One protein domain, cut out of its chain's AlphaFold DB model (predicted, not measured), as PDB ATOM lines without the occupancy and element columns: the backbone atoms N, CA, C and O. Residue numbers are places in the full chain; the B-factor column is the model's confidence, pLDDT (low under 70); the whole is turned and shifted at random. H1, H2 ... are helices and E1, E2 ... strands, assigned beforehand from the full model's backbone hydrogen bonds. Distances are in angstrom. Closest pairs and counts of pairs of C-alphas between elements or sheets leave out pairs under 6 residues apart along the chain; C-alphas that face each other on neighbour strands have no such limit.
ATOM      1  N   LEU A 468       4.822 -20.589  13.747       94.81
ATOM      2  CA  LEU A 468       5.177 -21.109  12.431       94.81
ATOM      3  C   LEU A 468       6.630 -20.764  12.126       94.81
ATOM      4  O   LEU A 468       7.107 -19.671  12.448       94.81
ATOM      5  N   GLN A 469       7.301 -21.687  11.452       95.06
ATOM      6  CA  GLN A 469       8.642 -21.512  10.927       95.06
ATOM      7  C   GLN A 469       8.665 -21.881   9.445       95.06
ATOM      8  O   GLN A 469       8.208 -22.957   9.059       95.06
ATOM      9  N   VAL A 470       9.248 -21.011   8.629       94.81
ATOM     10  CA  VAL A 470       9.718 -21.338   7.279       94.81
ATOM     11  C   VAL A 470      11.237 -21.455   7.340       94.81
ATOM     12  O   VAL A 470      11.876 -20.649   8.014       94.81
ATOM     13  N   GLY A 471      11.809 -22.431   6.639       90.94
ATOM     14  CA  GLY A 471      13.243 -22.496   6.356       90.94
ATOM     15  C   GLY A 471      13.935 -23.815   6.741       90.94
ATOM     16  O   GLY A 471      13.335 -24.636   7.448       90.94
ATOM     17  N   PRO A 472      15.198 -24.029   6.315       93.50
ATOM     18  CA  PRO A 472      16.057 -23.071   5.600       93.50
ATOM     19  C   PRO A 472      15.496 -22.646   4.237       93.50
ATOM     20  O   PRO A 472      14.894 -23.453   3.535       93.50
ATOM     21  N   ILE A 473      15.659 -21.365   3.914       93.75
ATOM     22  CA  ILE A 473      15.345 -20.737   2.624       93.75
ATOM     23  C   ILE A 473      16.679 -20.278   2.032       93.75
ATOM     24  O   ILE A 473      17.402 -19.556   2.720       93.75
ATOM     25  N   ALA A 474      17.017 -20.650   0.798       93.38
ATOM     26  CA  ALA A 474      18.246 -20.159   0.170       93.38
ATOM     27  C   ALA A 474      18.108 -18.683  -0.254       93.38
ATOM     28  O   ALA A 474      17.009 -18.238  -0.586       93.38
ATOM     29  N   LEU A 475      19.212 -17.925  -0.312       91.81
ATOM     30  CA  LEU A 475      19.203 -16.502  -0.698       91.81
ATOM     31  C   LEU A 475      18.311 -16.162  -1.921       91.81
ATOM     32  O   LEU A 475      17.461 -15.286  -1.773       91.81
ATOM     33  N   PRO A 476      18.371 -16.859  -3.079       92.88
ATOM     34  CA  PRO A 476      17.537 -16.507  -4.238       92.88
ATOM     35  C   PRO A 476      16.037 -16.773  -4.025       92.88
ATOM     36  O   PRO A 476      15.181 -16.116  -4.620       92.88
ATOM     37  N   GLU A 477      15.699 -17.742  -3.173       92.62
ATOM     38  CA  GLU A 477      14.318 -18.059  -2.791       92.62
ATOM     39  C   GLU A 477      13.781 -17.003  -1.816       92.62
ATOM     40  O   GLU A 477      12.635 -16.573  -1.941       92.62
ATOM     41  N   LEU A 478      14.629 -16.524  -0.896       93.25
ATOM     42  CA  LEU A 478      14.325 -15.414   0.006       93.25
ATOM     43  C   LEU A 478      14.100 -14.113  -0.775       93.25
ATOM     44  O   LEU A 478      13.119 -13.420  -0.521       93.25
ATOM     45  N   GLU A 479      14.965 -13.794  -1.741       93.69
ATOM     46  CA  GLU A 479      14.786 -12.640  -2.630       93.69
ATOM     47  C   GLU A 479      13.463 -12.729  -3.398       93.69
ATOM     48  O   GLU A 479      12.691 -11.772  -3.413       93.69
ATOM     49  N   THR A 480      13.162 -13.898  -3.973       93.06
ATOM     50  CA  THR A 480      11.910 -14.148  -4.709       93.06
ATOM     51  C   THR A 480      10.675 -13.993  -3.812       93.06
ATOM     52  O   THR A 480       9.677 -13.406  -4.231       93.06
ATOM     53  N   LEU A 481      10.738 -14.481  -2.569       92.50
ATOM     54  CA  LEU A 481       9.658 -14.358  -1.590       92.50
ATOM     55  C   LEU A 481       9.460 -12.912  -1.120       92.50
ATOM     56  O   LEU A 481       8.327 -12.458  -0.999       92.50
ATOM     57  N   LEU A 482      10.539 -12.177  -0.860       93.19
ATOM     58  CA  LEU A 482      10.452 -10.791  -0.406       93.19
ATOM     59  C   LEU A 482      10.004  -9.851  -1.538       93.19
ATOM     60  O   LEU A 482       9.209  -8.951  -1.283       93.19
ATOM     61  N   GLU A 483      10.413 -10.095  -2.790       93.25
ATOM     62  CA  GLU A 483       9.918  -9.347  -3.956       93.25
ATOM     63  C   GLU A 483       8.447  -9.639  -4.321       93.25
ATOM     64  O   GLU A 483       7.865  -8.881  -5.100       93.25
ATOM     65  N   ASN A 484       7.808 -10.671  -3.755       92.38
ATOM     66  CA  ASN A 484       6.382 -10.943  -3.961       92.38
ATOM     67  C   ASN A 484       5.517  -9.801  -3.388       92.38
ATOM     68  O   ASN A 484       5.576  -9.490  -2.197       92.38
ATOM     69  N   ASP A 485       4.656  -9.209  -4.223       91.12
ATOM     70  CA  ASP A 485       3.772  -8.100  -3.845       91.12
ATOM     71  C   ASP A 485       2.864  -8.425  -2.642       91.12
ATOM     72  O   ASP A 485       2.644  -7.566  -1.789       91.12
ATOM     73  N   ALA A 486       2.384  -9.665  -2.500       90.12
ATOM     74  CA  ALA A 486       1.595 -10.073  -1.337       90.12
ATOM     75  C   ALA A 486       2.425 -10.046  -0.039       90.12
ATOM     76  O   ALA A 486       1.920  -9.651   1.017       90.12
ATOM     77  N   PHE A 487       3.711 -10.404  -0.117       91.44
ATOM     78  CA  PHE A 487       4.632 -10.353   1.016       91.44
ATOM     79  C   PHE A 487       5.076  -8.913   1.324       91.44
ATOM     80  O   PHE A 487       5.127  -8.522   2.489       91.44
ATOM     81  N   LYS A 488       5.272  -8.066   0.305       93.06
ATOM     82  CA  LYS A 488       5.470  -6.610   0.462       93.06
ATOM     83  C   LYS A 488       4.313  -5.932   1.196       93.06
ATOM     84  O   LYS A 488       4.551  -5.136   2.101       93.06
ATOM     85  N   MET A 489       3.061  -6.270   0.874       90.75
ATOM     86  CA  MET A 489       1.889  -5.720   1.576       90.75
ATOM     87  C   MET A 489       1.822  -6.175   3.046       90.75
ATOM     88  O   MET A 489       1.411  -5.403   3.912       90.75
ATOM     89  N   VAL A 490       2.300  -7.385   3.362       90.62
ATOM     90  CA  VAL A 490       2.542  -7.829   4.748       90.62
ATOM     91  C   VAL A 490       3.653  -7.009   5.419       90.62
ATOM     92  O   VAL A 490       3.463  -6.540   6.542       90.62
ATOM     93  N   LEU A 491       4.778  -6.773   4.735       92.12
ATOM     94  CA  LEU A 491       5.913  -5.994   5.251       92.12
ATOM     95  C   LEU A 491       5.614  -4.497   5.449       92.12
ATOM     96  O   LEU A 491       6.326  -3.836   6.205       92.12
ATOM     97  N   ALA A 492       4.558  -3.982   4.816       89.56
ATOM     98  CA  ALA A 492       4.014  -2.640   5.030       89.56
ATOM     99  C   ALA A 492       2.908  -2.572   6.108       89.56
ATOM    100  O   ALA A 492       2.442  -1.484   6.435       89.56
ATOM    101  N   ARG A 493       2.444  -3.721   6.628       85.75
ATOM    102  CA  ARG A 493       1.181  -3.884   7.388       85.75
ATOM    103  C   ARG A 493      -0.093  -3.389   6.677       85.75
ATOM    104  O   ARG A 493      -1.149  -3.348   7.299       85.75
ATOM    105  N   ASP A 494      -0.042  -3.118   5.375       79.94
ATOM    106  CA  ASP A 494      -1.192  -2.723   4.537       79.94
ATOM    107  C   ASP A 494      -1.937  -3.961   3.971       79.94
ATOM    108  O   ASP A 494      -2.519  -3.980   2.886       79.94
ATOM    109  N   SER A 495      -1.872  -5.062   4.722       74.00
ATOM    110  CA  SER A 495      -2.463  -6.362   4.412       74.00
ATOM    111  C   SER A 495      -3.877  -6.453   4.992       74.00
ATOM    112  O   SER A 495      -4.091  -6.190   6.172       74.00
ATOM    113  N   GLN A 496      -4.841  -6.949   4.207       66.19
ATOM    114  CA  GLN A 496      -6.196  -7.256   4.706       66.19
ATOM    115  C   GLN A 496      -6.255  -8.485   5.641       66.19
ATOM    116  O   GLN A 496      -7.325  -8.827   6.144       66.19
ATOM    117  N   LYS A 497      -5.128  -9.170   5.870       66.81
ATOM    118  CA  LYS A 497      -4.987 -10.290   6.812       66.81
ATOM    119  C   LYS A 497      -4.390  -9.786   8.126       66.81
ATOM    120  O   LYS A 497      -3.421  -9.029   8.091       66.81
ATOM    121  N   SER A 498      -4.921 -10.262   9.258       75.81
ATOM    122  CA  SER A 498      -4.321 -10.030  10.582       75.81
ATOM    123  C   SER A 498      -2.887 -10.566  10.582       75.81
ATOM    124  O   SER A 498      -2.673 -11.751  10.321       75.81
ATOM    125  N   VAL A 499      -1.907  -9.684  10.794       83.31
ATOM    126  CA  VAL A 499      -0.480 -10.035  10.866       83.31
ATOM    127  C   VAL A 499      -0.119 -10.468  12.295       83.31
ATOM    128  O   VAL A 499      -0.546  -9.810  13.244       83.31
ATOM    129  N   PRO A 500       0.670 -11.541  12.493       88.31
ATOM    130  CA  PRO A 500       1.154 -11.913  13.819       88.31
ATOM    131  C   PRO A 500       2.042 -10.812  14.403       88.31
ATOM    132  O   PRO A 500       2.857 -10.216  13.696       88.31
ATOM    133  N   ASN A 501       1.922 -10.558  15.709       87.56
ATOM    134  CA  ASN A 501       2.617  -9.431  16.339       87.56
ATOM    135  C   ASN A 501       4.142  -9.611  16.418       87.56
ATOM    136  O   ASN A 501       4.868  -8.620  16.496       87.56
ATOM    137  N   SER A 502       4.638 -10.850  16.336       91.19
ATOM    138  CA  SER A 502       6.065 -11.164  16.266       91.19
ATOM    139  C   SER A 502       6.389 -11.892  14.961       91.19
ATOM    140  O   SER A 502       6.246 -13.115  14.851       91.19
ATOM    141  N   MET A 503       6.845 -11.111  13.979       94.31
ATOM    142  CA  MET A 503       7.474 -11.579  12.742       94.31
ATOM    143  C   MET A 503       8.972 -11.266  12.787       94.31
ATOM    144  O   MET A 503       9.356 -10.117  13.021       94.31
ATOM    145  N   ARG A 504       9.817 -12.273  12.554       95.12
ATOM    146  CA  ARG A 504      11.278 -12.124  12.474       95.12
ATOM    147  C   ARG A 504      11.852 -12.901  11.292       95.12
ATOM    148  O   ARG A 504      11.397 -14.004  11.006       95.12
ATOM    149  N   MET A 505      12.889 -12.349  10.674       95.00
ATOM    150  CA  MET A 505      13.810 -13.068   9.800       95.00
ATOM    151  C   MET A 505      15.090 -13.361  10.578       95.00
ATOM    152  O   MET A 505      15.644 -12.477  11.229       95.00
ATOM    153  N   VAL A 506      15.562 -14.597  10.504       93.56
ATOM    154  CA  VAL A 506      16.831 -15.039  11.082       93.56
ATOM    155  C   VAL A 506      17.744 -15.434   9.930       93.56
ATOM    156  O   VAL A 506      17.422 -16.354   9.184       93.56
ATOM    157  N   TRP A 507      18.842 -14.702   9.765       90.88
ATOM    158  CA  TRP A 507      19.804 -14.852   8.673       90.88
ATOM    159  C   TRP A 507      21.060 -15.577   9.169       90.88
ATOM    160  O   TRP A 507      21.661 -15.137  10.150       90.88
ATOM    161  N   ASP A 508      21.445 -16.671   8.507       87.06
ATOM    162  CA  ASP A 508      22.700 -17.396   8.737       87.06
ATOM    163  C   ASP A 508      23.706 -17.036   7.640       87.06
ATOM    164  O   ASP A 508      23.755 -17.636   6.563       87.06
ATOM    165  N   GLU A 509      24.527 -16.036   7.947       81.00
ATOM    166  CA  GLU A 509      25.555 -15.489   7.060       81.00
ATOM    167  C   GLU A 509      26.565 -16.553   6.600       81.00
ATOM    168  O   GLU A 509      27.101 -16.471   5.499       81.00
ATOM    169  N   GLY A 510      26.801 -17.587   7.416       80.12
ATOM    170  CA  GLY A 510      27.746 -18.661   7.110       80.12
ATOM    171  C   GLY A 510      27.232 -19.700   6.106       80.12
ATOM    172  O   GLY A 510      28.002 -20.576   5.710       80.12
ATOM    173  N   LYS A 511      25.947 -19.642   5.727       83.62
ATOM    174  CA  LYS A 511      25.308 -20.554   4.757       83.62
ATOM    175  C   LYS A 511      24.527 -19.834   3.654       83.62
ATOM    176  O   LYS A 511      24.156 -20.474   2.678       83.62
ATOM    177  N   GLU A 512      24.281 -18.535   3.824       88.06
ATOM    178  CA  GLU A 512      23.365 -17.733   3.003       88.06
ATOM    179  C   GLU A 512      21.928 -18.301   3.001       88.06
ATOM    180  O   GLU A 512      21.215 -18.293   1.994       88.06
ATOM    181  N   GLU A 513      21.519 -18.796   4.178       92.31
ATOM    182  CA  GLU A 513      20.205 -19.374   4.467       92.31
ATOM    183  C   GLU A 513      19.404 -18.485   5.435       92.31
ATOM    184  O   GLU A 513      19.950 -17.899   6.375       92.31
ATOM    185  N   ALA A 514      18.083 -18.438   5.254       93.44
ATOM    186  CA  ALA A 514      17.158 -17.725   6.129       93.44
ATOM    187  C   ALA A 514      16.092 -18.627   6.759       93.44
ATOM    188  O   ALA A 514      15.648 -19.618   6.178       93.44
ATOM    189  N   TRP A 515      15.613 -18.209   7.931       95.75
ATOM    190  CA  TRP A 515      14.415 -18.733   8.579       95.75
ATOM    191  C   TRP A 515      13.451 -17.587   8.870       95.75
ATOM    192  O   TRP A 515      13.852 -16.548   9.398       95.75
ATOM    193  N   LEU A 516      12.169 -17.773   8.552       95.81
ATOM    194  CA  LEU A 516      11.117 -16.810   8.880       95.81
ATOM    195  C   LEU A 516      10.283 -17.352  10.039       95.81
ATOM    196  O   LEU A 516       9.750 -18.460   9.980       95.81
ATOM    197  N   HIS A 517      10.196 -16.561  11.103       96.31
ATOM    198  CA  HIS A 517       9.590 -16.921  12.376       96.31
ATOM    199  C   HIS A 517       8.353 -16.069  12.639       96.31
ATOM    200  O   HIS A 517       8.452 -14.851  12.790       96.31
ATOM    201  N   PHE A 518       7.201 -16.730  12.756       94.88
ATOM    202  CA  PHE A 518       5.903 -16.101  12.986       94.88
ATOM    203  C   PHE A 518       5.328 -16.613  14.308       94.88
ATOM    204  O   PHE A 518       5.241 -17.822  14.536       94.88
ATOM    205  N   SER A 519       4.974 -15.702  15.211       94.25
ATOM    206  CA  SER A 519       4.496 -16.023  16.561       94.25
ATOM    207  C   SER A 519       3.687 -14.863  17.149       94.25
ATOM    208  O   SER A 519       3.658 -13.775  16.578       94.25
ATOM    209  N   GLN A 520       3.044 -15.078  18.303       92.25
ATOM    210  CA  GLN A 520       2.087 -14.121  18.885       92.25
ATOM    211  C   GLN A 520       0.907 -13.846  17.933       92.25
ATOM    212  O   GLN A 520       0.569 -12.701  17.628       92.25
ATOM    213  N   PHE A 521       0.297 -14.928  17.440       91.62
ATOM    214  CA  PHE A 521      -0.989 -14.875  16.747       91.62
ATOM    215  C   PHE A 521      -2.110 -14.577  17.751       91.62
ATOM    216  O   PHE A 521      -2.054 -15.014  18.901       91.62
ATOM    217  N   GLU A 522      -3.159 -13.882  17.313       89.88
ATOM    218  CA  GLU A 522      -4.337 -13.592  18.149       89.88
ATOM    219  C   GLU A 522      -5.118 -14.867  18.521       89.88
ATOM    220  O   GLU A 522      -5.719 -14.941  19.587       89.88
ATOM    221  N   THR A 523      -5.102 -15.881  17.649       89.31
ATOM    222  CA  THR A 523      -5.760 -17.184  17.842       89.31
ATOM    223  C   THR A 523      -5.012 -18.293  17.097       89.31
ATOM    224  O   THR A 523      -4.309 -18.021  16.122       89.31
ATOM    225  N   ASP A 524      -5.230 -19.553  17.486       87.94
ATOM    226  CA  ASP A 524      -4.729 -20.724  16.745       87.94
ATOM    227  C   ASP A 524      -5.262 -20.744  15.300       87.94
ATOM    228  O   ASP A 524      -4.535 -21.063  14.361       87.94
ATOM    229  N   GLN A 525      -6.511 -20.305  15.098       89.75
ATOM    230  CA  GLN A 525      -7.124 -20.193  13.772       89.75
ATOM    231  C   GLN A 525      -6.389 -19.183  12.876       89.75
ATOM    232  O   GLN A 525      -6.283 -19.405  11.670       89.75
ATOM    233  N   ALA A 526      -5.853 -18.093  13.439       89.50
ATOM    234  CA  ALA A 526      -5.012 -17.160  12.691       89.50
ATOM    235  C   ALA A 526      -3.669 -17.804  12.296       89.50
ATOM    236  O   ALA A 526      -3.195 -17.571  11.186       89.50
ATOM    237  N   ALA A 527      -3.089 -18.664  13.142       90.75
ATOM    238  CA  ALA A 527      -1.894 -19.433  12.787       90.75
ATOM    239  C   ALA A 527      -2.173 -20.449  11.659       90.75
ATOM    240  O   ALA A 527      -1.407 -20.520  10.700       90.75
ATOM    241  N   ASP A 528      -3.295 -21.178  11.700       90.19
ATOM    242  CA  ASP A 528      -3.709 -22.064  10.597       90.19
ATOM    243  C   ASP A 528      -3.926 -21.294   9.280       90.19
ATOM    244  O   ASP A 528      -3.444 -21.718   8.229       90.19
ATOM    245  N   GLN A 529      -4.592 -20.132   9.330       90.75
ATOM    246  CA  GLN A 529      -4.772 -19.257   8.162       90.75
ATOM    247  C   GLN A 529      -3.437 -18.761   7.589       90.75
ATOM    248  O   GLN A 529      -3.299 -18.655   6.369       90.75
ATOM    249  N   TRP A 530      -2.451 -18.482   8.445       91.81
ATOM    250  CA  TRP A 530      -1.106 -18.101   8.016       91.81
ATOM    251  C   TRP A 530      -0.330 -19.255   7.394       91.81
ATOM    252  O   TRP A 530       0.299 -19.042   6.359       91.81
ATOM    253  N   ARG A 531      -0.423 -20.472   7.948       92.50
ATOM    254  CA  ARG A 531       0.197 -21.659   7.340       92.50
ATOM    255  C   ARG A 531      -0.337 -21.871   5.924       92.50
ATOM    256  O   ARG A 531       0.443 -21.909   4.978       92.50
ATOM    257  N   THR A 532      -1.662 -21.907   5.772       90.81
ATOM    258  CA  THR A 532      -2.304 -22.091   4.463       90.81
ATOM    259  C   THR A 532      -2.067 -20.925   3.507       90.81
ATOM    260  O   THR A 532      -1.991 -21.144   2.301       90.81
ATOM    261  N   TRP A 533      -1.880 -19.695   3.997       91.06
ATOM    262  CA  TRP A 533      -1.454 -18.609   3.118       91.06
ATOM    263  C   TRP A 533      -0.026 -18.802   2.596       91.06
ATOM    264  O   TRP A 533       0.176 -18.724   1.386       91.06
ATOM    265  N   LEU A 534       0.941 -19.089   3.472       90.81
ATOM    266  CA  LEU A 534       2.327 -19.335   3.063       90.81
ATOM    267  C   LEU A 534       2.389 -20.492   2.049       90.81
ATOM    268  O   LEU A 534       2.996 -20.339   0.993       90.81
ATOM    269  N   GLU A 535       1.640 -21.575   2.291       90.06
ATOM    270  CA  GLU A 535       1.465 -22.685   1.340       90.06
ATOM    271  C   GLU A 535       0.942 -22.207  -0.036       90.06
ATOM    272  O   GLU A 535       1.441 -22.660  -1.066       90.06
ATOM    273  N   THR A 536      -0.013 -21.263  -0.091       87.62
ATOM    274  CA  THR A 536      -0.514 -20.698  -1.367       87.62
ATOM    275  C   THR A 536       0.453 -19.750  -2.079       87.62
ATOM    276  O   THR A 536       0.363 -19.631  -3.298       87.62
ATOM    277  N   GLU A 537       1.398 -19.125  -1.370       85.75
ATOM    278  CA  GLU A 537       2.498 -18.348  -1.975       85.75
ATOM    279  C   GLU A 537       3.686 -19.245  -2.395       85.75
ATOM    280  O   GLU A 537       4.729 -18.744  -2.808       85.75
ATOM    281  N   GLY A 538       3.547 -20.575  -2.290       83.31
ATOM    282  CA  GLY A 538       4.587 -21.553  -2.631       83.31
ATOM    283  C   GLY A 538       5.596 -21.834  -1.513       83.31
ATOM    284  O   GLY A 538       6.620 -22.466  -1.763       83.31
ATOM    285  N   VAL A 539       5.321 -21.391  -0.284       87.94
ATOM    286  CA  VAL A 539       6.249 -21.428   0.853       87.94
ATOM    287  C   VAL A 539       5.821 -22.485   1.875       87.94
ATOM    288  O   VAL A 539       4.850 -22.307   2.612       87.94
ATOM    289  N   GLU A 540       6.570 -23.586   1.975       89.50
ATOM    290  CA  GLU A 540       6.300 -24.615   2.988       89.50
ATOM    291  C   GLU A 540       6.581 -24.069   4.402       89.50
ATOM    292  O   GLU A 540       7.720 -23.755   4.752       89.50
ATOM    293  N   SER A 541       5.543 -23.984   5.239       91.38
ATOM    294  CA  SER A 541       5.651 -23.502   6.621       91.38
ATOM    295  C   SER A 541       5.239 -24.580   7.624       91.38
ATOM    296  O   SER A 541       4.250 -25.291   7.449       91.38
ATOM    297  N   LYS A 542       6.032 -24.729   8.688       90.38
ATOM    298  CA  LYS A 542       5.925 -25.824   9.655       90.38
ATOM    299  C   LYS A 542       5.495 -25.282  11.024       90.38
ATOM    300  O   LYS A 542       6.138 -24.356  11.525       90.38
ATOM    301  N   PRO A 543       4.433 -25.827  11.652       90.88
ATOM    302  CA  PRO A 543       4.115 -25.518  13.041       90.88
ATOM    303  C   PRO A 543       5.179 -26.134  13.957       90.88
ATOM    304  O   PRO A 543       5.568 -27.287  13.766       90.88
ATOM    305  N   VAL A 544       5.661 -25.371  14.942       89.00
ATOM    306  CA  VAL A 544       6.742 -25.801  15.847       89.00
ATOM    307  C   VAL A 544       6.482 -25.379  17.294       89.00
ATOM    308  O   VAL A 544       6.160 -24.224  17.571       89.00
ATOM    309  N   ASP A 545       6.696 -26.292  18.248       80.94
ATOM    310  CA  ASP A 545       6.574 -25.993  19.689       80.94
ATOM    311  C   ASP A 545       7.581 -24.916  20.131       80.94
ATOM    312  O   ASP A 545       7.295 -24.054  20.975       80.94
ATOM    313  N   LYS A 546       8.771 -24.954  19.518       86.56
ATOM    314  CA  LYS A 546       9.885 -24.031  19.710       86.56
ATOM    315  C   LYS A 546      10.499 -23.692  18.350       86.56
ATOM    316  O   LYS A 546      10.878 -24.592  17.611       86.56
ATOM    317  N   LEU A 547      10.639 -22.396  18.070       85.88
ATOM    318  CA  LEU A 547      11.364 -21.882  16.905       85.88
ATOM    319  C   LEU A 547      12.829 -22.352  16.930       85.88
ATOM    320  O   LEU A 547      13.487 -22.283  17.975       85.88
ATOM    321  N   PHE A 548      13.337 -22.809  15.790       83.00
ATOM    322  CA  PHE A 548      14.737 -23.174  15.607       83.00
ATOM    323  C   PHE A 548      15.542 -21.947  15.170       83.00
ATOM    324  O   PHE A 548      15.398 -21.462  14.053       83.00
ATOM    325  N   THR A 549      16.431 -21.471  16.038       79.44
ATOM    326  CA  THR A 549      17.513 -20.569  15.629       79.44
ATOM    327  C   THR A 549      18.713 -21.435  15.213       79.44
ATOM    328  O   THR A 549      19.117 -22.290  16.010       79.44
ATOM    329  N   PRO A 550      19.283 -21.258  14.006       75.12
ATOM    330  CA  PRO A 550      20.508 -21.940  13.585       75.12
ATOM    331  C   PRO A 550      21.721 -21.587  14.465       75.12
ATOM    332  O   PRO A 550      21.677 -20.690  15.307       75.12
ATOM    333  N   MET A 551      22.831 -22.302  14.263       65.75
ATOM    334  CA  MET A 551      24.124 -22.000  14.885       65.75
ATOM    335  C   MET A 551      25.124 -21.562  13.808       65.75
ATOM    336  O   MET A 551      25.374 -22.309  12.857       65.75
ATOM    337  N   GLY A 552      25.703 -20.373  13.984       63.16
ATOM    338  CA  GLY A 552      26.587 -19.714  13.021       63.16
ATOM    339  C   GLY A 552      26.726 -18.218  13.322       63.16
ATOM    340  O   GLY A 552      26.436 -17.779  14.438       63.16
ATOM    341  N   ASP A 553      27.120 -17.440  12.316       71.44
ATOM    342  CA  ASP A 553      27.068 -15.974  12.348       71.44
ATOM    343  C   ASP A 553      25.626 -15.514  12.076       71.44
ATOM    344  O   ASP A 553      25.228 -15.251  10.941       71.44
ATOM    345  N   ILE A 554      24.811 -15.517  13.138       80.88
ATOM    346  CA  ILE A 554      23.359 -15.320  13.051       80.88
ATOM    347  C   ILE A 554      22.951 -13.876  13.352       80.88
ATOM    348  O   ILE A 554      23.311 -13.317  14.396       80.88
ATOM    349  N   TYR A 555      22.105 -13.323  12.482       87.06
ATOM    350  CA  TYR A 555      21.509 -11.993  12.610       87.06
ATOM    351  C   TYR A 555      19.978 -12.094  12.665       87.06
ATOM    352  O   TYR A 555      19.362 -12.747  11.822       87.06
ATOM    353  N   GLU A 556      19.353 -11.469  13.668       90.19
ATOM    354  CA  GLU A 556      17.891 -11.441  13.810       90.19
ATOM    355  C   GLU A 556      17.321 -10.069  13.441       90.19
ATOM    356  O   GLU A 556      17.551  -9.078  14.136       90.19
ATOM    357  N   PHE A 557      16.502 -10.036  12.395       93.06
ATOM    358  CA  PHE A 557      15.756  -8.862  11.962       93.06
ATOM    359  C   PHE A 557      14.294  -9.009  12.360       93.06
ATOM    360  O   PHE A 557      13.666 -10.039  12.111       93.06
ATOM    361  N   SER A 558      13.723  -7.965  12.949       93.81
ATOM    362  CA  SER A 558      12.266  -7.848  13.022       93.81
ATOM    363  C   SER A 558      11.717  -7.589  11.618       93.81
ATOM    364  O   SER A 558      12.415  -7.051  10.760       93.81
ATOM    365  N   LEU A 559      10.471  -7.975  11.369       94.06
ATOM    366  CA  LEU A 559       9.785  -7.669  10.116       94.06
ATOM    367  C   LEU A 559       8.588  -6.762  10.388       94.06
ATOM    368  O   LEU A 559       7.887  -6.938  11.391       94.06
ATOM    369  N   ALA A 560       8.349  -5.822   9.476       90.69
ATOM    370  CA  ALA A 560       7.169  -4.960   9.459       90.69
ATOM    371  C   ALA A 560       6.910  -4.190  10.771       90.69
ATOM    372  O   ALA A 560       5.756  -4.024  11.164       90.69
ATOM    373  N   GLN A 561       7.925  -3.758  11.523       89.62
ATOM    374  CA  GLN A 561       7.686  -2.925  12.711       89.62
ATOM    375  C   GLN A 561       7.474  -1.470  12.283       89.62
ATOM    376  O   GLN A 561       8.321  -0.940  11.570       89.62
ATOM    377  N   PRO A 562       6.360  -0.813  12.655       78.50
ATOM    378  CA  PRO A 562       6.070   0.539  12.187       78.50
ATOM    379  C   PRO A 562       7.128   1.538  12.668       78.50
ATOM    380  O   PRO A 562       7.760   1.340  13.706       78.50
ATOM    381  N   LEU A 563       7.273   2.632  11.922       82.25
ATOM    382  CA  LEU A 563       8.073   3.787  12.324       82.25
ATOM    383  C   LEU A 563       7.584   4.320  13.682       82.25
ATOM    384  O   LEU A 563       6.386   4.528  13.884       82.25
ATOM    385  N   GLN A 564       8.513   4.513  14.621       85.12
ATOM    386  CA  GLN A 564       8.256   5.043  15.963       85.12
ATOM    387  C   GLN A 564       8.829   6.469  16.081       85.12
ATOM    388  O   GLN A 564       9.757   6.820  15.356       85.12
ATOM    389  N   GLU A 565       8.337   7.286  17.024       82.56
ATOM    390  CA  GLU A 565       8.736   8.707  17.185       82.56
ATOM    391  C   GLU A 565      10.262   8.919  17.309       82.56
ATOM    392  O   GLU A 565      10.788   9.953  16.898       82.56
ATOM    393  N   PHE A 566      10.981   7.929  17.848       86.62
ATOM    394  CA  PHE A 566      12.433   7.973  18.050       86.62
ATOM    395  C   PHE A 566      13.213   6.977  17.173       86.62
ATOM    396  O   PHE A 566      14.398   6.748  17.418       86.62
ATOM    397  N   SER A 567      12.584   6.403  16.139       88.88
ATOM    398  CA  SER A 567      13.252   5.494  15.200       88.88
ATOM    399  C   SER A 567      14.442   6.141  14.480       88.88
ATOM    400  O   SER A 567      14.527   7.360  14.302       88.88
ATOM    401  N   VAL A 568      15.373   5.293  14.045       88.06
ATOM    402  CA  VAL A 568      16.558   5.672  13.260       88.06
ATOM    403  C   VAL A 568      16.539   4.860  11.969       88.06
ATOM    404  O   VAL A 568      16.481   3.638  12.014       88.06
ATOM    405  N   GLU A 569      16.548   5.515  10.816       88.56
ATOM    406  CA  GLU A 569      16.564   4.859   9.507       88.56
ATOM    407  C   GLU A 569      18.023   4.599   9.099       88.56
ATOM    408  O   GLU A 569      18.856   5.494   9.144       88.56
ATOM    409  N   ILE A 570      18.369   3.365   8.737       87.19
ATOM    410  CA  ILE A 570      19.730   2.989   8.320       87.19
ATOM    411  C   ILE A 570      19.894   3.146   6.802       87.19
ATOM    412  O   ILE A 570      20.963   3.544   6.326       87.19
ATOM    413  N   ASP A 571      18.863   2.778   6.032       88.69
ATOM    414  CA  ASP A 571      18.886   2.819   4.568       88.69
ATOM    415  C   ASP A 571      17.485   2.692   3.932       88.69
ATOM    416  O   ASP A 571      16.556   2.150   4.539       88.69
ATOM    417  N   ARG A 572      17.362   3.120   2.667       90.31
ATOM    418  CA  ARG A 572      16.184   2.949   1.802       90.31
ATOM    419  C   ARG A 572      16.586   2.463   0.406       90.31
ATOM    420  O   ARG A 572      17.172   3.215  -0.374       90.31
ATOM    421  N   ARG A 573      16.207   1.231   0.046       91.00
ATOM    422  CA  ARG A 573      16.602   0.562  -1.214       91.00
ATOM    423  C   ARG A 573      15.395   0.136  -2.049       91.00
ATOM    424  O   ARG A 573      14.383  -0.291  -1.510       91.00
ATOM    425  N   ALA A 574      15.503   0.253  -3.373       84.75
ATOM    426  CA  ALA A 574      14.421  -0.075  -4.313       84.75
ATOM    427  C   ALA A 574      14.375  -1.558  -4.740       84.75
ATOM    428  O   ALA A 574      13.419  -1.975  -5.380       84.75
ATOM    429  N   SER A 575      15.404  -2.337  -4.402       89.75
ATOM    430  CA  SER A 575      15.538  -3.773  -4.676       89.75
ATOM    431  C   SER A 575      15.880  -4.479  -3.368       89.75
ATOM    432  O   SER A 575      16.636  -3.922  -2.562       89.75
ATOM    433  N   ILE A 576      15.347  -5.687  -3.157       91.06
ATOM    434  CA  ILE A 576      15.654  -6.460  -1.954       91.06
ATOM    435  C   ILE A 576      17.121  -6.890  -1.902       91.06
ATOM    436  O   ILE A 576      17.713  -6.814  -0.833       91.06
ATOM    437  N   SER A 577      17.741  -7.247  -3.031       88.69
ATOM    438  CA  SER A 577      19.143  -7.689  -3.102       88.69
ATOM    439  C   SER A 577      20.084  -6.658  -2.475       88.69
ATOM    440  O   SER A 577      20.817  -6.957  -1.534       88.69
ATOM    441  N   MET A 578      19.941  -5.391  -2.886       88.31
ATOM    442  CA  MET A 578      20.693  -4.261  -2.322       88.31
ATOM    443  C   MET A 578      20.406  -4.012  -0.833       88.31
ATOM    444  O   MET A 578      21.185  -3.344  -0.154       88.31
ATOM    445  N   MET A 579      19.260  -4.477  -0.330       91.31
ATOM    446  CA  MET A 579      18.908  -4.383   1.084       91.31
ATOM    447  C   MET A 579      19.489  -5.547   1.896       91.31
ATOM    448  O   MET A 579      19.974  -5.317   3.000       91.31
ATOM    449  N   LEU A 580      19.510  -6.766   1.347       89.44
ATOM    450  CA  LEU A 580      20.150  -7.936   1.959       89.44
ATOM    451  C   LEU A 580      21.673  -7.748   2.059       89.44
ATOM    452  O   LEU A 580      22.252  -8.024   3.107       89.44
ATOM    453  N   GLU A 581      22.307  -7.163   1.037       85.88
ATOM    454  CA  GLU A 581      23.699  -6.682   1.102       85.88
ATOM    455  C   GLU A 581      23.914  -5.708   2.275       85.88
ATOM    456  O   GLU A 581      24.881  -5.823   3.036       85.88
ATOM    457  N   ARG A 582      22.985  -4.760   2.473       85.06
ATOM    458  CA  ARG A 582      23.065  -3.738   3.528       85.06
ATOM    459  C   ARG A 582      22.952  -4.321   4.940       85.06
ATOM    460  O   ARG A 582      23.485  -3.707   5.867       85.06
ATOM    461  N   LEU A 583      22.362  -5.504   5.126       84.19
ATOM    462  CA  LEU A 583      22.291  -6.179   6.433       84.19
ATOM    463  C   LEU A 583      23.678  -6.520   7.011       84.19
ATOM    464  O   LEU A 583      23.833  -6.585   8.228       84.19
ATOM    465  N   ARG A 584      24.700  -6.669   6.158       76.62
ATOM    466  CA  ARG A 584      26.091  -6.971   6.548       76.62
ATOM    467  C   ARG A 584      26.910  -5.717   6.919       76.62
ATOM    468  O   ARG A 584      28.110  -5.807   7.167       76.62
ATOM    469  N   SER A 585      26.297  -4.528   6.911       76.94
ATOM    470  CA  SER A 585      27.006  -3.246   7.045       76.94
ATOM    471  C   SER A 585      27.320  -2.832   8.488       76.94
ATOM    472  O   SER A 585      26.662  -3.253   9.437       76.94
ATOM    473  N   ALA A 586      28.329  -1.969   8.655       71.12
ATOM    474  CA  ALA A 586      28.866  -1.578   9.960       71.12
ATOM    475  C   ALA A 586      27.818  -0.956  10.901       71.12
ATOM    476  O   ALA A 586      27.858  -1.208  12.102       71.12
ATOM    477  N   GLU A 587      26.852  -0.202  10.372       78.44
ATOM    478  CA  GLU A 587      25.721   0.346  11.125       78.44
ATOM    479  C   GLU A 587      24.840  -0.765  11.698       78.44
ATOM    480  O   GLU A 587      24.540  -0.775  12.889       78.44
ATOM    481  N   VAL A 588      24.462  -1.734  10.863       81.38
ATOM    482  CA  VAL A 588      23.607  -2.863  11.251       81.38
ATOM    483  C   VAL A 588      24.326  -3.762  12.259       81.38
ATOM    484  O   VAL A 588      23.751  -4.134  13.282       81.38
ATOM    485  N   LEU A 589      25.618  -4.027  12.039       78.62
ATOM    486  CA  LEU A 589      26.478  -4.744  12.983       78.62
ATOM    487  C   LEU A 589      26.600  -4.008  14.329       78.62
ATOM    488  O   LEU A 589      26.552  -4.653  15.379       78.62
ATOM    489  N   TRP A 590      26.698  -2.673  14.325       81.19
ATOM    490  CA  TRP A 590      26.699  -1.861  15.547       81.19
ATOM    491  C   TRP A 590      25.368  -1.972  16.300       81.19
ATOM    492  O   TRP A 590      25.368  -2.170  17.515       81.19
ATOM    493  N   PHE A 591      24.231  -1.933  15.598       79.56
ATOM    494  CA  PHE A 591      22.917  -2.111  16.222       79.56
ATOM    495  C   PHE A 591      22.714  -3.519  16.799       79.56
ATOM    496  O   PHE A 591      22.224  -3.641  17.921       79.56
ATOM    497  N   HIS A 592      23.176  -4.578  16.126       76.44
ATOM    498  CA  HIS A 592      23.166  -5.930  16.702       76.44
ATOM    499  C   HIS A 592      24.139  -6.096  17.880       76.44
ATOM    500  O   HIS A 592      23.882  -6.907  18.772       76.44
ATOM    501  N   ALA A 593      25.232  -5.330  17.936       69.75
ATOM    502  CA  ALA A 593      26.072  -5.260  19.129       69.75
ATOM    503  C   ALA A 593      25.336  -4.551  20.279       69.75
ATOM    504  O   ALA A 593      25.270  -5.086  21.384       69.75
ATOM    505  N   TYR A 594      24.703  -3.405  20.014       72.50
ATOM    506  CA  TYR A 594      23.894  -2.674  20.994       72.50
ATOM    507  C   TYR A 594      22.766  -3.545  21.574       72.50
ATOM    508  O   TYR A 594      22.582  -3.580  22.792       72.50
ATOM    509  N   GLN A 595      22.076  -4.305  20.716       71.38
ATOM    510  CA  GLN A 595      21.034  -5.280  21.061       71.38
ATOM    511  C   GLN A 595      21.531  -6.401  21.997       71.38
ATOM    512  O   GLN A 595      20.747  -6.937  22.775       71.38
ATOM    513  N   LYS A 596      22.818  -6.773  21.933       64.25
ATOM    514  CA  LYS A 596      23.418  -7.833  22.767       64.25
ATOM    515  C   LYS A 596      23.967  -7.333  24.110       64.25
ATOM    516  O   LYS A 596      24.156  -8.146  25.007       64.25
ATOM    517  N   ILE A 597      24.246  -6.032  24.240       54.34
ATOM    518  CA  ILE A 597      24.959  -5.440  25.391       54.34
ATOM    519  C   ILE A 597      24.010  -4.734  26.379       54.34
ATOM    520  O   ILE A 597      24.328  -4.623  27.564       54.34
ATOM    521  N   ASN A 598      22.859  -4.231  25.916       57.59
ATOM    522  CA  ASN A 598      21.992  -3.355  26.710       57.59
ATOM    523  C   ASN A 598      20.733  -4.053  27.242       57.59
ATOM    524  O   ASN A 598      20.070  -4.806  26.534       57.59
ATOM    525  N   ASP A 599      20.367  -3.709  28.481       58.22
ATOM    526  CA  ASP A 599      19.197  -4.232  29.202       58.22
ATOM    527  C   ASP A 599      17.855  -3.877  28.516       58.22
ATOM    528  O   ASP A 599      16.869  -4.603  28.648       58.22
ATOM    529  N   TYR A 600      17.843  -2.779  27.751       66.75
ATOM    530  CA  TYR A 600      16.762  -2.358  26.856       66.75
ATOM    531  C   TYR A 600      17.285  -2.389  25.409       66.75
ATOM    532  O   TYR A 600      17.922  -1.434  24.961       66.75
ATOM    533  N   PRO A 601      17.114  -3.511  24.689       75.00
ATOM    534  CA  PRO A 601      17.698  -3.681  23.368       75.00
ATOM    535  C   PRO A 601      16.799  -3.111  22.264       75.00
ATOM    536  O   PRO A 601      15.713  -3.635  22.003       75.00
ATOM    537  N   VAL A 602      17.307  -2.102  21.550       85.25
ATOM    538  CA  VAL A 602      16.753  -1.682  20.251       85.25
ATOM    539  C   VAL A 602      16.791  -2.841  19.248       85.25
ATOM    540  O   VAL A 602      17.588  -3.775  19.382       85.25
ATOM    541  N   ARG A 603      15.950  -2.781  18.213       89.81
ATOM    542  CA  ARG A 603      15.844  -3.838  17.197       89.81
ATOM    543  C   ARG A 603      15.937  -3.274  15.790       89.81
ATOM    544  O   ARG A 603      15.260  -2.303  15.469       89.81
ATOM    545  N   THR A 604      16.695  -3.938  14.926       92.50
ATOM    546  CA  THR A 604      16.648  -3.687  13.482       92.50
ATOM    547  C   THR A 604      15.373  -4.314  12.902       92.50
ATOM    548  O   THR A 604      15.093  -5.486  13.165       92.50
ATOM    549  N   SER A 605      14.606  -3.559  12.115       93.69
ATOM    550  CA  SER A 605      13.428  -4.022  11.375       93.69
ATOM    551  C   SER A 605      13.591  -3.787   9.877       93.69
ATOM    552  O   SER A 605      13.987  -2.699   9.457       93.69
ATOM    553  N   LEU A 606      13.238  -4.797   9.082       94.94
ATOM    554  CA  LEU A 606      13.081  -4.693   7.635       94.94
ATOM    555  C   LEU A 606      11.595  -4.509   7.295       94.94
ATOM    556  O   LEU A 606      10.752  -5.342   7.644       94.94
ATOM    557  N   ASN A 607      11.291  -3.420   6.595       93.69
ATOM    558  CA  ASN A 607       9.942  -3.038   6.190       93.69
ATOM    559  C   ASN A 607       9.871  -2.811   4.675       93.69
ATOM    560  O   ASN A 607      10.874  -2.486   4.040       93.69
ATOM    561  N   TRP A 608       8.659  -2.871   4.122       94.06
ATOM    562  CA  TRP A 608       8.335  -2.295   2.814       94.06
ATOM    563  C   TRP A 608       7.500  -1.028   3.011       94.06
ATOM    564  O   TRP A 608       6.619  -0.995   3.868       94.06
ATOM    565  N   SER A 609       7.756   0.008   2.216       91.06
ATOM    566  CA  SER A 609       6.976   1.246   2.211       91.06
ATOM    567  C   SER A 609       6.163   1.358   0.926       91.06
ATOM    568  O   SER A 609       6.708   1.478  -0.173       91.06
ATOM    569  N   THR A 610       4.836   1.382   1.062       90.19
ATOM    570  CA  THR A 610       3.912   1.610  -0.059       90.19
ATOM    571  C   THR A 610       3.912   3.065  -0.545       90.19
ATOM    572  O   THR A 610       3.512   3.320  -1.682       90.19
ATOM    573  N   VAL A 611       4.400   4.015   0.264       88.19
ATOM    574  CA  VAL A 611       4.410   5.456  -0.053       88.19
ATOM    575  C   VAL A 611       5.486   5.807  -1.079       88.19
ATOM    576  O   VAL A 611       5.213   6.537  -2.030       88.19
ATOM    577  N   ASP A 612       6.703   5.288  -0.901       90.38
ATOM    578  CA  ASP A 612       7.857   5.576  -1.763       90.38
ATOM    579  C   ASP A 612       8.420   4.343  -2.489       90.38
ATOM    580  O   ASP A 612       9.426   4.467  -3.186       90.38
ATOM    581  N   GLN A 613       7.744   3.190  -2.382       91.88
ATOM    582  CA  GLN A 613       8.029   1.946  -3.115       91.88
ATOM    583  C   GLN A 613       9.479   1.468  -2.923       91.88
ATOM    584  O   GLN A 613      10.202   1.173  -3.878       91.88
ATOM    585  N   ARG A 614       9.918   1.438  -1.659       93.38
ATOM    586  CA  ARG A 614      11.258   1.007  -1.239       93.38
ATOM    587  C   ARG A 614      11.190   0.126   0.002       93.38
ATOM    588  O   ARG A 614      10.315   0.293   0.853       93.38
ATOM    589  N   TYR A 615      12.180  -0.747   0.151       94.19
ATOM    590  CA  TYR A 615      12.513  -1.338   1.440       94.19
ATOM    591  C   TYR A 615      13.155  -0.288   2.331       94.19
ATOM    592  O   TYR A 615      14.017   0.472   1.885       94.19
ATOM    593  N   HIS A 616      12.744  -0.267   3.592       92.88
ATOM    594  CA  HIS A 616      13.299   0.584   4.638       92.88
ATOM    595  C   HIS A 616      13.937  -0.329   5.684       92.88
ATOM    596  O   HIS A 616      13.281  -1.250   6.178       92.88
ATOM    597  N   LEU A 617      15.202  -0.078   6.019       93.25
ATOM    598  CA  LEU A 617      15.879  -0.738   7.131       93.25
ATOM    599  C   LEU A 617      15.961   0.260   8.275       93.25
ATOM    600  O   LEU A 617      16.635   1.282   8.155       93.25
ATOM    601  N   ILE A 618      15.241  -0.009   9.357       93.00
ATOM    602  CA  ILE A 618      15.058   0.939  10.457       93.00
ATOM    603  C   ILE A 618      15.406   0.302  11.795       93.00
ATOM    604  O   ILE A 618      15.393  -0.915  11.948       93.00
ATOM    605  N   VAL A 619      15.668   1.141  12.786       92.12
ATOM    606  CA  VAL A 619      15.811   0.754  14.182       92.12
ATOM    607  C   VAL A 619      14.579   1.214  14.940       92.12
ATOM    608  O   VAL A 619      14.168   2.377  14.869       92.12
ATOM    609  N   VAL A 620      13.976   0.263  15.637       90.38
ATOM    610  CA  VAL A 620      12.773   0.412  16.452       90.38
ATOM    611  C   VAL A 620      13.078   0.035  17.899       90.38
ATOM    612  O   VAL A 620      14.165  -0.453  18.218       90.38
ATOM    613  N   ASP A 621      12.108   0.277  18.771       88.75
ATOM    614  CA  ASP A 621      12.200   0.118  20.221       88.75
ATOM    615  C   ASP A 621      13.247   1.061  20.851       88.75
ATOM    616  O   ASP A 621      13.807   0.786  21.904       88.75
ATOM    617  N   VAL A 622      13.454   2.224  20.215       88.81
ATOM    618  CA  VAL A 622      14.116   3.396  20.808       88.81
ATOM    619  C   VAL A 622      13.071   4.146  21.633       88.81
ATOM    620  O   VAL A 622      12.043   4.582  21.110       88.81
ATOM    621  N   HIS A 623      13.300   4.298  22.931       85.00
ATOM    622  CA  HIS A 623      12.299   4.767  23.888       85.00
ATOM    623  C   HIS A 623      12.400   6.262  24.217       85.00
ATOM    624  O   HIS A 623      11.481   6.814  24.825       85.00
ATOM    625  N   SER A 624      13.481   6.949  23.827       86.00
ATOM    626  CA  SER A 624      13.599   8.395  24.056       86.00
ATOM    627  C   SER A 624      14.437   9.148  23.022       86.00
ATOM    628  O   SER A 624      15.418   8.644  22.482       86.00
ATOM    629  N   LYS A 625      14.138  10.441  22.841       82.00
ATOM    630  CA  LYS A 625      14.970  11.364  22.052       82.00
ATOM    631  C   LYS A 625      16.411  11.485  22.569       82.00
ATOM    632  O   LYS A 625      17.331  11.710  21.787       82.00
ATOM    633  N   SER A 626      16.625  11.334  23.876       80.31
ATOM    634  CA  SER A 626      17.957  11.278  24.497       80.31
ATOM    635  C   SER A 626      18.753  10.058  24.033       80.31
ATOM    636  O   SER A 626      19.913  10.188  23.660       80.31
ATOM    637  N   GLU A 627      18.112   8.894  23.988       82.25
ATOM    638  CA  GLU A 627      18.687   7.635  23.510       82.25
ATOM    639  C   GLU A 627      18.939   7.667  21.998       82.25
ATOM    640  O   GLU A 627      20.047   7.361  21.570       82.25
ATOM    641  N   GLN A 628      17.987   8.169  21.202       83.06
ATOM    642  CA  GLN A 628      18.166   8.438  19.767       83.06
ATOM    643  C   GLN A 628      19.385   9.347  19.511       83.06
ATOM    644  O   GLN A 628      20.197   9.078  18.628       83.06
ATOM    645  N   THR A 629      19.557  10.395  20.326       78.31
ATOM    646  CA  THR A 629      20.711  11.308  20.250       78.31
ATOM    647  C   THR A 629      22.016  10.616  20.664       78.31
ATOM    648  O   THR A 629      23.061  10.886  20.076       78.31
ATOM    649  N   GLN A 630      21.979   9.709  21.647       77.81
ATOM    650  CA  GLN A 630      23.156   8.955  22.080       77.81
ATOM    651  C   GLN A 630      23.593   7.931  21.027       77.81
ATOM    652  O   GLN A 630      24.763   7.917  20.660       77.81
ATOM    653  N   ILE A 631      22.653   7.154  20.483       76.44
ATOM    654  CA  ILE A 631      22.849   6.252  19.339       76.44
ATOM    655  C   ILE A 631      23.490   7.016  18.173       76.44
ATOM    656  O   ILE A 631      24.511   6.592  17.632       76.44
ATOM    657  N   TRP A 632      22.939   8.184  17.832       71.50
ATOM    658  CA  TRP A 632      23.478   9.035  16.775       71.50
ATOM    659  C   TRP A 632      24.909   9.507  17.060       71.50
ATOM    660  O   TRP A 632      25.765   9.461  16.176       71.50
ATOM    661  N   SER A 633      25.183   9.959  18.288       67.44
ATOM    662  CA  SER A 633      26.516  10.380  18.739       67.44
ATOM    663  C   SER A 633      27.530   9.236  18.645       67.44
ATOM    664  O   SER A 633      28.638   9.417  18.136       67.44
ATOM    665  N   ASP A 634      27.133   8.042  19.087       68.12
ATOM    666  CA  ASP A 634      27.992   6.864  19.138       68.12
ATOM    667  C   ASP A 634      28.366   6.384  17.730       68.12
ATOM    668  O   ASP A 634      29.550   6.139  17.483       68.12
ATOM    669  N   LEU A 635      27.397   6.350  16.806       63.72
ATOM    670  CA  LEU A 635      27.597   6.053  15.383       63.72
ATOM    671  C   LEU A 635      28.434   7.131  14.681       63.72
ATOM    672  O   LEU A 635      29.465   6.814  14.083       63.72
ATOM    673  N   THR A 636      28.076   8.411  14.838       60.66
ATOM    674  CA  THR A 636      28.812   9.543  14.238       60.66
ATOM    675  C   THR A 636      30.288   9.496  14.627       60.66
ATOM    676  O   THR A 636      31.174   9.682  13.794       60.66
ATOM    677  N   ALA A 637      30.580   9.196  15.894       49.25
ATOM    678  CA  ALA A 637      31.945   9.131  16.395       49.25
ATOM    679  C   ALA A 637      32.696   7.828  16.034       49.25
ATOM    680  O   ALA A 637      33.876   7.732  16.370       49.25
ATOM    681  N   VAL A 638      32.072   6.830  15.392       49.00
ATOM    682  CA  VAL A 638      32.777   5.754  14.645       49.00
ATOM    683  C   VAL A 638      32.761   5.983  13.121       49.00
ATOM    684  O   VAL A 638      33.161   5.109  12.360       49.00
ATOM    685  N   GLY A 639      32.349   7.173  12.662       54.38
ATOM    686  CA  GLY A 639      32.316   7.545  11.242       54.38
ATOM    687  C   GLY A 639      31.062   7.090  10.490       54.38
ATOM    688  O   GLY A 639      31.028   7.185   9.266       54.38
ATOM    689  N   LEU A 640      30.042   6.608  11.204       62.75
ATOM    690  CA  LEU A 640      28.806   6.072  10.644       62.75
ATOM    691  C   LEU A 640      27.664   7.088  10.755       62.75
ATOM    692  O   LEU A 640      27.510   7.751  11.779       62.75
ATOM    693  N   LEU A 641      26.853   7.203   9.703       70.75
ATOM    694  CA  LEU A 641      25.780   8.194   9.595       70.75
ATOM    695  C   LEU A 641      24.502   7.541   9.035       70.75
ATOM    696  O   LEU A 641      24.357   7.458   7.816       70.75
ATOM    697  N   PRO A 642      23.578   7.079   9.902       72.00
ATOM    698  CA  PRO A 642      22.206   6.766   9.497       72.00
ATOM    699  C   PRO A 642      21.423   8.065   9.197       72.00
ATOM    700  O   PRO A 642      21.998   9.149   9.097       72.00
ATOM    701  N   SER A 643      20.099   7.988   9.089       74.81
ATOM    702  CA  SER A 643      19.157   9.113   9.067       74.81
ATOM    703  C   SER A 643      18.218   9.062  10.285       74.81
ATOM    704  O   SER A 643      17.944   8.006  10.855       74.81
ATOM    705  N   ILE A 644      17.714  10.218  10.727       73.56
ATOM    706  CA  ILE A 644      16.531  10.232  11.602       73.56
ATOM    707  C   ILE A 644      15.354   9.815  10.723       73.56
ATOM    708  O   ILE A 644      15.186  10.371   9.637       73.56
ATOM    709  N   ALA A 645      14.573   8.835  11.171       63.91
ATOM    710  CA  ALA A 645      13.439   8.363  10.393       63.91
ATOM    711  C   ALA A 645      12.320   9.424  10.388       63.91
ATOM    712  O   ALA A 645      11.981   9.974  11.437       63.91
TER     713      ALA A 645
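What this domain is: This is residues 468 to 645 of the 647 residues of an uncharacterized protein of Reinekea thalattae (UniProt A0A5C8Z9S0). One long, strongly twisted sheet of eight strands runs through the domain, with H1, H3, H4 and H5 packed over one face; the sheet curls round H4, which meets H1. H2 sits beside E7, and H6, far from the middle, only grazes the sheet. The 178 printed residues run E1 H1 H2 E2 E3 H3 E4 E5 E6 H4 H5 E7 E8 H6, six named helices and eight named strands, and the class is mixed, helices and strands. The sheet, in the order E4 E1 E3 E2 E5 E7 E8 E6, is mixed. The whole is compact, with a radius of gyration of the C-alphas of 16.1 A and spans of 47 by 34 by 32 A.

How they stand to each other: Begin at E1, residues 468 to 474, antiparallel to E3, residues 513 to 519, with N 470 and O 516 2.9 A apart, and to the edge strand E4, residues 541 to 543, with N 542 and O 469 at 2.8 A. E3 forms a hairpin with E2, residues 502 to 508, where N 506 and O 515 are at 2.8 A. E5, residues 554 to 559, is staggered: antiparallel to E2, with N 505 and O 557 at 2.8 A, and parallel to E7, residues 603 to 609, with N 558 and O 604 at 2.8 A. E7 and E8, residues 614 to 620, are a hairpin, with N 605 and O 618 at 2.8 A; E8 is antiparallel to the edge strand E6, residues 568 to 573, with N 619 and O 568 at 2.7 A. H1, residues 475 to 483, touches H4, residues 576 to 582, at a steep tilt of 61 degrees, opposite ways; their closest C-alphas, Glu 479 and Ile 576, are 6.3 A apart. H3, residues 524 to 536, is over E4 and E1 at a height over the sheet of 8.9 A. H5, residues 586 to 597, is over E7 at 8.7 A. H2, residues 485 to 491, is at the sheet's level. H6, residues 625 to 636, only grazes the sheet. In the six helices every O i to N i+4 pair is within hydrogen-bond range.

Where its parts are: Find C-alpha 468 at (5.177, -21.109, 12.431), where E1 begins its 17.9 A. E3 spans 20.1 A, E2 19.3 A and H3 18.6 A. H6 spans 16.0 A and ends at C-alpha 636, (28.812, 9.543, 14.238).

The domain as a whole: The C-alphas farthest apart, Gln 525 and Ala 637, are 48.9 A apart. The printed part has no cut and no long link. Mean pLDDT of the printed part is 84.7; among the residues under 70 are 596 to 600 and 633 to 640.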